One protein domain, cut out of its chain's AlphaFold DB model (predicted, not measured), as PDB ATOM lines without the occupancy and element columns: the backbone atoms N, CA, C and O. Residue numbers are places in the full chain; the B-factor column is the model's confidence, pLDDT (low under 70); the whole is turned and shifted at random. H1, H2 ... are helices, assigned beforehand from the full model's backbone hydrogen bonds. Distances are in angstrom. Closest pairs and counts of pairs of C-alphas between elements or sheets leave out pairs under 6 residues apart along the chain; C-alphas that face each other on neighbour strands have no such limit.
ATOM      1  N   THR A  74     -15.974 103.849  -3.748       85.06
ATOM      2  CA  THR A  74     -16.261 104.266  -2.364       85.06
ATOM      3  C   THR A  74     -15.961 103.163  -1.352       85.06
ATOM      4  O   THR A  74     -15.593 103.472  -0.223       85.06
ATOM      5  N   ARG A  75     -16.053 101.892  -1.765       83.00
ATOM      6  CA  ARG A  75     -15.732 100.723  -0.931       83.00
ATOM      7  C   ARG A  75     -14.284 100.263  -1.079       83.00
ATOM      8  O   ARG A  75     -13.647  99.908  -0.096       83.00
ATOM      9  N   LEU A  76     -13.756 100.293  -2.301       87.81
ATOM     10  CA  LEU A  76     -12.433  99.761  -2.614       87.81
ATOM     11  C   LEU A  76     -11.307 100.656  -2.082       87.81
ATOM     12  O   LEU A  76     -10.326 100.145  -1.557       87.81
ATOM     13  N   ILE A  77     -11.435 101.984  -2.183       89.00
ATOM     14  CA  ILE A  77     -10.360 102.901  -1.772       89.00
ATOM     15  C   ILE A  77     -10.027 102.794  -0.271       89.00
ATOM     16  O   ILE A  77      -8.846 102.625   0.025       89.00
ATOM     17  N   PRO A  78     -10.999 102.805   0.667       84.94
ATOM     18  CA  PRO A  78     -10.697 102.619   2.088       84.94
ATOM     19  C   PRO A  78      -9.978 101.299   2.393       84.94
ATOM     20  O   PRO A  78      -9.048 101.278   3.197       84.94
ATOM     21  N   ALA A  79     -10.366 100.208   1.723       86.31
ATOM     22  CA  ALA A  79      -9.705  98.915   1.877       86.31
ATOM     23  C   ALA A  79      -8.246  98.960   1.388       86.31
ATOM     24  O   ALA A  79      -7.348  98.486   2.080       86.31
ATOM     25  N   LEU A  80      -7.990  99.585   0.233       90.62
ATOM     26  CA  LEU A  80      -6.634  99.746  -0.305       90.62
ATOM     27  C   LEU A  80      -5.759 100.659   0.562       90.62
ATOM     28  O   LEU A  80      -4.584 100.359   0.756       90.62
ATOM     29  N   ASP A  81      -6.318 101.746   1.104       86.94
ATOM     30  CA  ASP A  81      -5.617 102.625   2.050       86.94
ATOM     31  C   ASP A  81      -5.196 101.854   3.305       86.94
ATOM     32  O   ASP A  81      -4.062 101.993   3.770       86.94
ATOM     33  N   PHE A  82      -6.084 101.003   3.822       85.75
ATOM     34  CA  PHE A  82      -5.793 100.170   4.980       85.75
ATOM     35  C   PHE A  82      -4.699  99.134   4.690       85.75
ATOM     36  O   PHE A  82      -3.739  99.037   5.452       85.75
ATOM     37  N   ILE A  83      -4.795  98.405   3.571       88.19
ATOM     38  CA  ILE A  83      -3.765  97.436   3.155       88.19
ATOM     39  C   ILE A  83      -2.405  98.126   3.038       88.19
ATOM     40  O   ILE A  83      -1.415  97.627   3.566       88.19
ATOM     41  N   GLN A  84      -2.358  99.293   2.394       87.81
ATOM     42  CA  GLN A  84      -1.114 100.034   2.211       87.81
ATOM     43  C   GLN A  84      -0.523 100.507   3.545       87.81
ATOM     44  O   GLN A  84       0.686 100.410   3.746       87.81
ATOM     45  N   ALA A  85      -1.365 100.932   4.492       84.06
ATOM     46  CA  ALA A  85      -0.917 101.230   5.847       84.06
ATOM     47  C   ALA A  85      -0.334  99.986   6.540       84.06
ATOM     48  O   ALA A  85       0.743 100.077   7.119       84.06
ATOM     49  N   MET A  86      -0.984  98.819   6.431       85.31
ATOM     50  CA  MET A  86      -0.499  97.562   7.027       85.31
ATOM     51  C   MET A  86       0.831  97.089   6.429       85.31
ATOM     52  O   MET A  86       1.680  96.576   7.168       85.31
ATOM     53  N   LEU A  87       1.021  97.274   5.119       86.06
ATOM     54  CA  LEU A  87       2.278  96.987   4.422       86.06
ATOM     55  C   LEU A  87       3.404  97.902   4.911       86.06
ATOM     56  O   LEU A  87       4.462  97.411   5.309       86.06
ATOM     57  N   ALA A  88       3.152  99.214   4.948       80.75
ATOM     58  CA  ALA A  88       4.119 100.208   5.412       80.75
ATOM     59  C   ALA A  88       4.488 100.016   6.890       80.75
ATOM     60  O   ALA A  88       5.623 100.258   7.302       80.75
ATOM     61  N   SER A  89       3.528  99.569   7.699       75.12
ATOM     62  CA  SER A  89       3.671  99.507   9.145       75.12
ATOM     63  C   SER A  89       4.324  98.225   9.663       75.12
ATOM     64  O   SER A  89       4.890  98.229  10.757       75.12
ATOM     65  N   GLY A  90       4.330  97.143   8.879       67.19
ATOM     66  CA  GLY A  90       5.281  96.063   9.124       67.19
ATOM     67  C   GLY A  90       4.837  94.675   8.696       67.19
ATOM     68  O   GLY A  90       4.209  93.952   9.466       67.19
ATOM     69  N   VAL A  91       5.335  94.251   7.533       73.31
ATOM     70  CA  VAL A  91       5.552  92.827   7.199       73.31
ATOM     71  C   VAL A  91       6.906  92.324   7.761       73.31
ATOM     72  O   VAL A  91       7.217  91.134   7.770       73.31
ATOM     73  N   GLY A  92       7.739  93.246   8.256       76.75
ATOM     74  CA  GLY A  92       9.074  92.965   8.779       76.75
ATOM     75  C   GLY A  92       9.096  92.312  10.166       76.75
ATOM     76  O   GLY A  92       8.121  92.326  10.913       76.75
ATOM     77  N   ILE A  93      10.260  91.767  10.522       77.81
ATOM     78  CA  ILE A  93      10.555  91.207  11.846       77.81
ATOM     79  C   ILE A  93      11.384  92.234  12.621       77.81
ATOM     80  O   ILE A  93      12.403  92.713  12.116       77.81
ATOM     81  N   ASP A  94      10.983  92.556  13.852       77.81
ATOM     82  CA  ASP A  94      11.767  93.445  14.709       77.81
ATOM     83  C   ASP A  94      13.095  92.785  15.106       77.81
ATOM     84  O   ASP A  94      13.165  91.822  15.873       77.81
ATOM     85  N   ARG A  95      14.187  93.337  14.580       78.75
ATOM     86  CA  ARG A  95      15.540  92.844  14.826       78.75
ATOM     87  C   ARG A  95      15.981  93.024  16.281       78.75
ATOM     88  O   ARG A  95      16.780  92.215  16.754       78.75
ATOM     89  N   GLY A  96      15.518  94.073  16.964       81.81
ATOM     90  CA  GLY A  96      15.918  94.376  18.339       81.81
ATOM     91  C   GLY A  96      15.400  93.327  19.315       81.81
ATOM     92  O   GLY A  96      16.164  92.786  20.115       81.81
ATOM     93  N   ASN A  97      14.126  92.970  19.162       79.25
ATOM     94  CA  ASN A  97      13.442  92.036  20.050       79.25
ATOM     95  C   ASN A  97      13.526  90.571  19.599       79.25
ATOM     96  O   ASN A  97      13.278  89.681  20.407       79.25
ATOM     97  N   TRP A  98      13.990  90.281  18.375       83.50
ATOM     98  CA  TRP A  98      14.089  88.913  17.841       83.50
ATOM     99  C   TRP A  98      14.776  87.902  18.770       83.50
ATOM    100  O   TRP A  98      14.348  86.755  18.866       83.50
ATOM    101  N   LYS A  99      15.865  88.298  19.443       84.62
ATOM    102  CA  LYS A  99      16.612  87.387  20.327       84.62
ATOM    103  C   LYS A  99      15.908  87.133  21.659       84.62
ATOM    104  O   LYS A  99      16.049  86.041  22.197       84.62
ATOM    105  N   ALA A 100      15.219  88.138  22.193       84.44
ATOM    106  CA  ALA A 100      14.578  88.074  23.503       84.44
ATOM    107  C   ALA A 100      13.162  87.490  23.414       84.44
ATOM    108  O   ALA A 100      12.759  86.704  24.263       84.44
ATOM    109  N   GLU A 101      12.435  87.829  22.351       82.44
ATOM    110  CA  GLU A 101      11.011  87.552  22.197       82.44
ATOM    111  C   GLU A 101      10.716  86.977  20.804       82.44
ATOM    112  O   GLU A 101       9.848  87.438  20.061       82.44
ATOM    113  N   ARG A 102      11.474  85.943  20.421       82.00
ATOM    114  CA  ARG A 102      11.329  85.288  19.115       82.00
ATOM    115  C   ARG A 102       9.892  84.841  18.817       82.00
ATOM    116  O   ARG A 102       9.456  85.113  17.701       82.00
ATOM    117  N   PRO A 103       9.147  84.195  19.742       82.19
ATOM    118  CA  PRO A 103       7.797  83.733  19.439       82.19
ATOM    119  C   PRO A 103       6.862  84.885  19.065       82.19
ATOM    120  O   PRO A 103       6.279  84.839  17.995       82.19
ATOM    121  N   SER A 104       6.797  85.958  19.862       76.38
ATOM    122  CA  SER A 104       5.912  87.110  19.601       76.38
ATOM    123  C   SER A 104       6.355  87.952  18.398       76.38
ATOM    124  O   SER A 104       5.538  88.579  17.715       76.38
ATOM    125  N   THR A 105       7.657  87.966  18.107       78.44
ATOM    126  CA  THR A 105       8.226  88.716  16.982       78.44
ATOM    127  C   THR A 105       8.174  87.925  15.668       78.44
ATOM    128  O   THR A 105       8.199  88.529  14.596       78.44
ATOM    129  N   SER A 106       7.996  86.604  15.722       81.62
ATOM    130  CA  SER A 106       7.794  85.731  14.560       81.62
ATOM    131  C   SER A 106       6.386  85.861  13.962       81.62
ATOM    132  O   SER A 106       5.481  86.442  14.565       81.62
ATOM    133  N   TRP A 107       6.219  85.328  12.755       83.75
ATOM    134  CA  TRP A 107       4.924  85.095  12.106       83.75
ATOM    135  C   TRP A 107       4.320  83.734  12.480       83.75
ATOM    136  O   TRP A 107       3.130  83.520  12.310       83.75
ATOM    137  N   GLU A 108       5.127  82.834  13.047       80.25
ATOM    138  CA  GLU A 108       4.710  81.492  13.480       80.25
ATOM    139  C   GLU A 108       3.696  81.518  14.632       80.25
ATOM    140  O   GLU A 108       2.883  80.612  14.760       80.25
ATOM    141  N   SER A 109       3.714  82.566  15.462       69.94
ATOM    142  CA  SER A 109       2.780  82.711  16.583       69.94
ATOM    143  C   SER A 109       1.419  83.279  16.183       69.94
ATOM    144  O   SER A 109       0.591  83.526  17.058       69.94
ATOM    145  N   VAL A 110       1.213  83.609  14.905       72.75
ATOM    146  CA  VAL A 110      -0.069  84.138  14.444       72.75
ATOM    147  C   VAL A 110      -0.982  82.952  14.183       72.75
ATOM    148  O   VAL A 110      -0.961  82.355  13.111       72.75
ATOM    149  N   GLU A 111      -1.753  82.573  15.198       68.50
ATOM    150  CA  GLU A 111      -2.802  81.577  15.015       68.50
ATOM    151  C   GLU A 111      -3.905  82.158  14.124       68.50
ATOM    152  O   GLU A 111      -4.293  83.322  14.278       68.50
ATOM    153  N   ALA A 112      -4.413  81.338  13.199       65.19
ATOM    154  CA  ALA A 112      -5.582  81.666  12.395       65.19
ATOM    155  C   ALA A 112      -6.808  81.748  13.322       65.19
ATOM    156  O   ALA A 112      -7.478  80.753  13.590       65.19
ATOM    157  N   GLY A 113      -7.022  82.934  13.890       67.69
ATOM    158  CA  GLY A 113      -8.112  83.230  14.809       67.69
ATOM    159  C   GLY A 113      -9.393  83.662  14.096       67.69
ATOM    160  O   GLY A 113      -9.619  83.361  12.924       67.69
ATOM    161  N   GLU A 114     -10.231  84.387  14.835       75.94
ATOM    162  CA  GLU A 114     -11.460  85.010  14.335       75.94
ATOM    163  C   GLU A 114     -11.221  85.870  13.076       75.94
ATOM    164  O   GLU A 114     -10.125  86.423  12.910       75.94
ATOM    165  N   PRO A 115     -12.236  86.014  12.198       83.44
ATOM    166  CA  PRO A 115     -12.154  86.874  11.019       83.44
ATOM    167  C   PRO A 115     -11.701  88.287  11.393       83.44
ATOM    168  O   PRO A 115     -12.193  88.883  12.354       83.44
ATOM    169  N   PHE A 116     -10.785  88.852  10.607       86.56
ATOM    170  CA  PHE A 116     -10.389  90.240  10.795       86.56
ATOM    171  C   PHE A 116     -11.510  91.159  10.305       86.56
ATOM    172  O   PHE A 116     -11.811  91.184   9.114       86.56
ATOM    173  N   GLN A 117     -12.101  91.933  11.213       84.88
ATOM    174  CA  GLN A 117     -13.150  92.900  10.891       84.88
ATOM    175  C   GLN A 117     -12.553  94.289  10.671       84.88
ATOM    176  O   GLN A 117     -11.941  94.870  11.576       84.88
ATOM    177  N   LEU A 118     -12.748  94.843   9.473       77.38
ATOM    178  CA  LEU A 118     -12.372  96.222   9.182       77.38
ATOM    179  C   LEU A 118     -13.446  97.181   9.714       77.38
ATOM    180  O   LEU A 118     -14.346  97.611   8.995       77.38
ATOM    181  N   THR A 119     -13.328  97.561  10.980       76.00
ATOM    182  CA  THR A 119     -14.249  98.526  11.587       76.00
ATOM    183  C   THR A 119     -13.943  99.959  11.129       76.00
ATOM    184  O   THR A 119     -12.808 100.309  10.783       76.00
ATOM    185  N   LYS A 120     -14.948 100.846  11.176       70.00
ATOM    186  CA  LYS A 120     -14.765 102.282  10.873       70.00
ATOM    187  C   LYS A 120     -13.696 102.924  11.765       70.00
ATOM    188  O   LYS A 120     -12.957 103.788  11.298       70.00
ATOM    189  N   SER A 121     -13.593 102.511  13.030       68.69
ATOM    190  CA  SER A 121     -12.573 103.016  13.959       68.69
ATOM    191  C   SER A 121     -11.164 102.608  13.535       68.69
ATOM    192  O   SER A 121     -10.269 103.445  13.561       68.69
ATOM    193  N   VAL A 122     -10.982 101.369  13.067       70.25
ATOM    194  CA  VAL A 122      -9.705 100.884  12.531       70.25
ATOM    195  C   VAL A 122      -9.353 101.594  11.221       70.25
ATOM    196  O   VAL A 122      -8.235 102.074  11.073       70.25
ATOM    197  N   ALA A 123     -10.303 101.749  10.295       67.31
ATOM    198  CA  ALA A 123     -10.058 102.405   9.006       67.31
ATOM    199  C   ALA A 123      -9.753 103.914   9.124       67.31
ATOM    200  O   ALA A 123      -9.051 104.481   8.284       67.31
ATOM    201  N   THR A 124     -10.286 104.584  10.150       67.25
ATOM    202  CA  THR A 124     -10.097 106.029  10.383       67.25
ATOM    203  C   THR A 124      -8.979 106.354  11.370       67.25
ATOM    204  O   THR A 124      -8.712 107.537  11.601       67.25
ATOM    205  N   ASP A 125      -8.304 105.349  11.936       69.88
ATOM    206  CA  ASP A 125      -7.267 105.573  12.937       69.88
ATOM    207  C   ASP A 125      -6.076 106.330  12.327       69.88
ATOM    208  O   ASP A 125      -5.265 105.801  11.562       69.88
ATOM    209  N   SER A 126      -5.948 107.604  12.702       64.94
ATOM    210  CA  SER A 126      -4.857 108.492  12.292       64.94
ATOM    211  C   SER A 126      -3.470 107.939  12.635       64.94
ATOM    212  O   SER A 126      -2.488 108.347  12.016       64.94
ATOM    213  N   ARG A 127      -3.367 107.003  13.590       63.88
ATOM    214  CA  ARG A 127      -2.116 106.318  13.946       63.88
ATOM    215  C   ARG A 127      -1.608 105.408  12.835       63.88
ATOM    216  O   ARG A 127      -0.404 105.224  12.742       63.88
ATOM    217  N   LEU A 128      -2.485 104.893  11.974       64.25
ATOM    218  CA  LEU A 128      -2.088 104.082  10.816       64.25
ATOM    219  C   LEU A 128      -1.378 104.901   9.736       64.25
ATOM    220  O   LEU A 128      -0.602 104.359   8.958       64.25
ATOM    221  N   LYS A 129      -1.617 106.215   9.708       58.97
ATOM    222  CA  LYS A 129      -0.952 107.158   8.796       58.97
ATOM    223  C   LYS A 129       0.401 107.641   9.325       58.97
ATOM    224  O   LYS A 129       1.112 108.347   8.617       58.97
ATOM    225  N   LEU A 130       0.733 107.316  10.574       55.62
ATOM    226  CA  LEU A 130       2.000 107.662  11.205       55.62
ATOM    227  C   LEU A 130       2.951 106.469  11.050       55.62
ATOM    228  O   LEU A 130       2.836 105.474  11.765       55.62
ATOM    229  N   GLU A 131       3.878 106.571  10.098       52.41
ATOM    230  CA  GLU A 131       4.912 105.561   9.863       52.41
ATOM    231  C   GLU A 131       5.699 105.255  11.154       52.41
ATOM    232  O   GLU A 131       6.130 106.159  11.875       52.41
ATOM    233  N   GLY A 132       5.913 103.966  11.444       51.31
ATOM    234  CA  GLY A 132       6.912 103.523  12.424       51.31
ATOM    235  C   GLY A 132       6.458 103.316  13.874       51.31
ATOM    236  O   GLY A 132       7.313 103.128  14.739       51.31
ATOM    237  N   PHE A 133       5.157 103.307  14.196       50.66
ATOM    238  CA  PHE A 133       4.725 103.006  15.573       50.66
ATOM    239  C   PHE A 133       4.633 101.493  15.851       50.66
ATOM    240  O   PHE A 133       3.957 100.765  15.131       50.66
ATOM    241  N   LEU A 134       5.222 101.027  16.960       49.53
ATOM    242  CA  LEU A 134       5.251  99.619  17.416       49.53
ATOM    243  C   LEU A 134       3.866  98.946  17.530       49.53
ATOM    244  O   LEU A 134       3.751  97.733  17.384       49.53
ATOM    245  N   THR A 135       2.799  99.723  17.747       50.50
ATOM    246  CA  THR A 135       1.413  99.216  17.819       50.50
ATOM    247  C   THR A 135       0.885  98.704  16.477       50.50
ATOM    248  O   THR A 135      -0.130  98.018  16.442       50.50
ATOM    249  N   SER A 136       1.558  99.039  15.377       60.44
ATOM    250  CA  SER A 136       1.124  98.685  14.031       60.44
ATOM    251  C   SER A 136       1.568  97.289  13.590       60.44
ATOM    252  O   SER A 136       0.797  96.611  12.927       60.44
ATOM    253  N   SER A 137       2.731  96.791  14.031       71.69
ATOM    254  CA  SER A 137       3.214  95.456  13.639       71.69
ATOM    255  C   SER A 137       2.314  94.332  14.167       71.69
ATOM    256  O   SER A 137       2.016  93.387  13.443       71.69
ATOM    257  N   ALA A 138       1.808  94.447  15.401       76.62
ATOM    258  CA  ALA A 138       0.864  93.469  15.947       76.62
ATOM    259  C   ALA A 138      -0.470  93.465  15.178       76.62
ATOM    260  O   ALA A 138      -1.045  92.403  14.945       76.62
ATOM    261  N   LEU A 139      -0.947  94.641  14.751       80.88
ATOM    262  CA  LEU A 139      -2.155  94.760  13.937       80.88
ATOM    263  C   LEU A 139      -1.931  94.224  12.516       80.88
ATOM    264  O   LEU A 139      -2.753  93.439  12.058       80.88
ATOM    265  N   SER A 140      -0.804  94.549  11.871       83.44
ATOM    266  CA  SER A 140      -0.409  93.986  10.572       83.44
ATOM    267  C   SER A 140      -0.337  92.465  10.628       83.44
ATOM    268  O   SER A 140      -0.841  91.796   9.734       83.44
ATOM    269  N   LYS A 141       0.228  91.898  11.700       82.81
ATOM    270  CA  LYS A 141       0.273  90.446  11.900       82.81
ATOM    271  C   LYS A 141      -1.109  89.827  12.007       82.81
ATOM    272  O   LYS A 141      -1.387  88.853  11.320       82.81
ATOM    273  N   ARG A 142      -1.983  90.414  12.828       84.12
ATOM    274  CA  ARG A 142      -3.379  89.971  12.941       84.12
ATOM    275  C   ARG A 142      -4.127  90.095  11.618       84.12
ATOM    276  O   ARG A 142      -4.928  89.229  11.314       84.12
ATOM    277  N   PHE A 143      -3.869  91.152  10.851       86.62
ATOM    278  CA  PHE A 143      -4.492  91.371   9.554       86.62
ATOM    279  C   PHE A 143      -4.014  90.353   8.513       86.62
ATOM    280  O   PHE A 143      -4.843  89.688   7.909       86.62
ATOM    281  N   PHE A 144      -2.703  90.194   8.312       87.19
ATOM    282  CA  PHE A 144      -2.163  89.302   7.279       87.19
ATOM    283  C   PHE A 144      -2.216  87.815   7.648       87.19
ATOM    284  O   PHE A 144      -2.225  86.980   6.753       87.19
ATOM    285  N   GLY A 145      -2.247  87.475   8.939       86.12
ATOM    286  CA  GLY A 145      -2.397  86.092   9.397       86.12
ATOM    287  C   GLY A 145      -3.838  85.666   9.682       86.12
ATOM    288  O   GLY A 145      -4.051  84.556  10.163       86.12
ATOM    289  N   ALA A 146      -4.828  86.523   9.418       87.94
ATOM    290  CA  ALA A 146      -6.230  86.143   9.540       87.94
ATOM    291  C   ALA A 146      -6.598  85.066   8.506       87.94
ATOM    292  O   ALA A 146      -6.164  85.120   7.357       87.94
ATOM    293  N   GLY A 147      -7.438  84.104   8.899       85.94
ATOM    294  CA  GLY A 147      -7.970  83.097   7.971       85.94
ATOM    295  C   GLY A 147      -9.053  83.641   7.034       85.94
ATOM    296  O   GLY A 147      -9.344  83.040   6.002       85.94
ATOM    297  N   SER A 148      -9.664  84.771   7.390       88.06
ATOM    298  CA  SER A 148     -10.672  85.465   6.590       88.06
ATOM    299  C   SER A 148     -10.780  86.939   6.993       88.06
ATOM    300  O   SER A 148     -10.399  87.330   8.101       88.06
ATOM    301  N   TRP A 149     -11.310  87.757   6.083       88.31
ATOM    302  CA  TRP A 149     -11.492  89.196   6.267       88.31
ATOM    303  C   TRP A 149     -12.947  89.576   6.046       88.31
ATOM    304  O   TRP A 149     -13.539  89.212   5.028       88.31
ATOM    305  N   ASP A 150     -13.484  90.357   6.971       86.56
ATOM    306  CA  ASP A 150     -14.746  91.053   6.799       86.56
ATOM    307  C   ASP A 150     -14.466  92.520   6.461       86.56
ATOM    308  O   ASP A 150     -13.964  93.297   7.278       86.56
ATOM    309  N   TRP A 151     -14.755  92.874   5.211       79.69
ATOM    310  CA  TRP A 151     -14.577  94.220   4.669       79.69
ATOM    311  C   TRP A 151     -15.837  95.077   4.793       79.69
ATOM    312  O   TRP A 151     -15.861  96.186   4.258       79.69
ATOM    313  N   THR A 152     -16.893  94.572   5.439       72.75
ATOM    314  CA  THR A 152     -18.083  95.366   5.725       72.75
ATOM    315  C   THR A 152     -17.790  96.267   6.930       72.75
ATOM    316  O   THR A 152     -17.566  95.774   8.032       72.75
ATOM    317  N   PRO A 153     -17.715  97.600   6.750       61.66
ATOM    318  CA  PRO A 153     -17.608  98.485   7.897       61.66
ATOM    319  C   PRO A 153     -18.942  98.421   8.638       61.66
ATOM    320  O   PRO A 153     -19.966  98.664   7.999       61.66
ATOM    321  N   ASP A 154     -18.916  98.115   9.940       56.78
ATOM    322  CA  ASP A 154     -20.101  98.059  10.815       56.78
ATOM    323  C   ASP A 154     -21.116  99.157  10.453       56.78
ATOM    324  O   ASP A 154     -20.714 100.320  10.295       56.78
ATOM    325  N   GLU A 155     -22.396  98.792  10.289       46.31
ATOM    326  CA  GLU A 155     -23.493  99.708   9.914       46.31
ATOM    327  C   GLU A 155     -23.482 101.022  10.715       46.31
ATOM    328  O   GLU A 155     -23.352 101.007  11.960       46.31
TER     329      GLU A 155
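AT A GLANCE: This is residues 74 to 155 of the 155 residues of an uncharacterized protein of Pseudogymnoascus sp. 23342-1-I1 (UniProt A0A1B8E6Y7). A long helix, H1, has the shorter H5 packed steeply on its residues 86 to 90 and the small H3 and H4 beside it; loops link them, and H2 sits away near one end of the longest axis. The 82 printed residues, under half in named elements, have five named helices, H1 to H5, and no named strand: all helix, compact, radius of gyration of the C-alphas 13.3 A, spans 43 by 27 by 16 A.

IN THESE COORDINATES: H1, residues 74 to 90, spans 25.8 A from C-alpha 74 at (-16.261, 104.266, -2.364). H2 is residues 102 to 105, H3 120 to 124, H4 126 to 129. H5, residues 135 to 144, spans 14.9 A to C-alpha 144 at (-2.163, 89.302, 7.279).

HOW THE PARTS SIT: H1, the hub, touches H5 at a steep tilt of 62 degrees, opposite ways; closest C-alphas, Gly 90 and Ser 137, 5.0 A. H1 touches H4 with residues 82 to 89 alone; closest C-alphas, Ala 85 and Leu 128, 5.8 A. H1 and H3 only just touch, with 3 pairs of C-alphas within 8 A; closest, Phe 82 and Ala 123, 6.3 A. H2 is apart from the others. O i to N i+4 pairs are within hydrogen-bond range throughout H3, in 11 of 13 in H1 and 5 of 6 in H5.

THE WHOLE: The printed part has no cut. Links H1 to H2 and H2 to H3 are long. Among residues with pLDDT under 70 are 123 to 136.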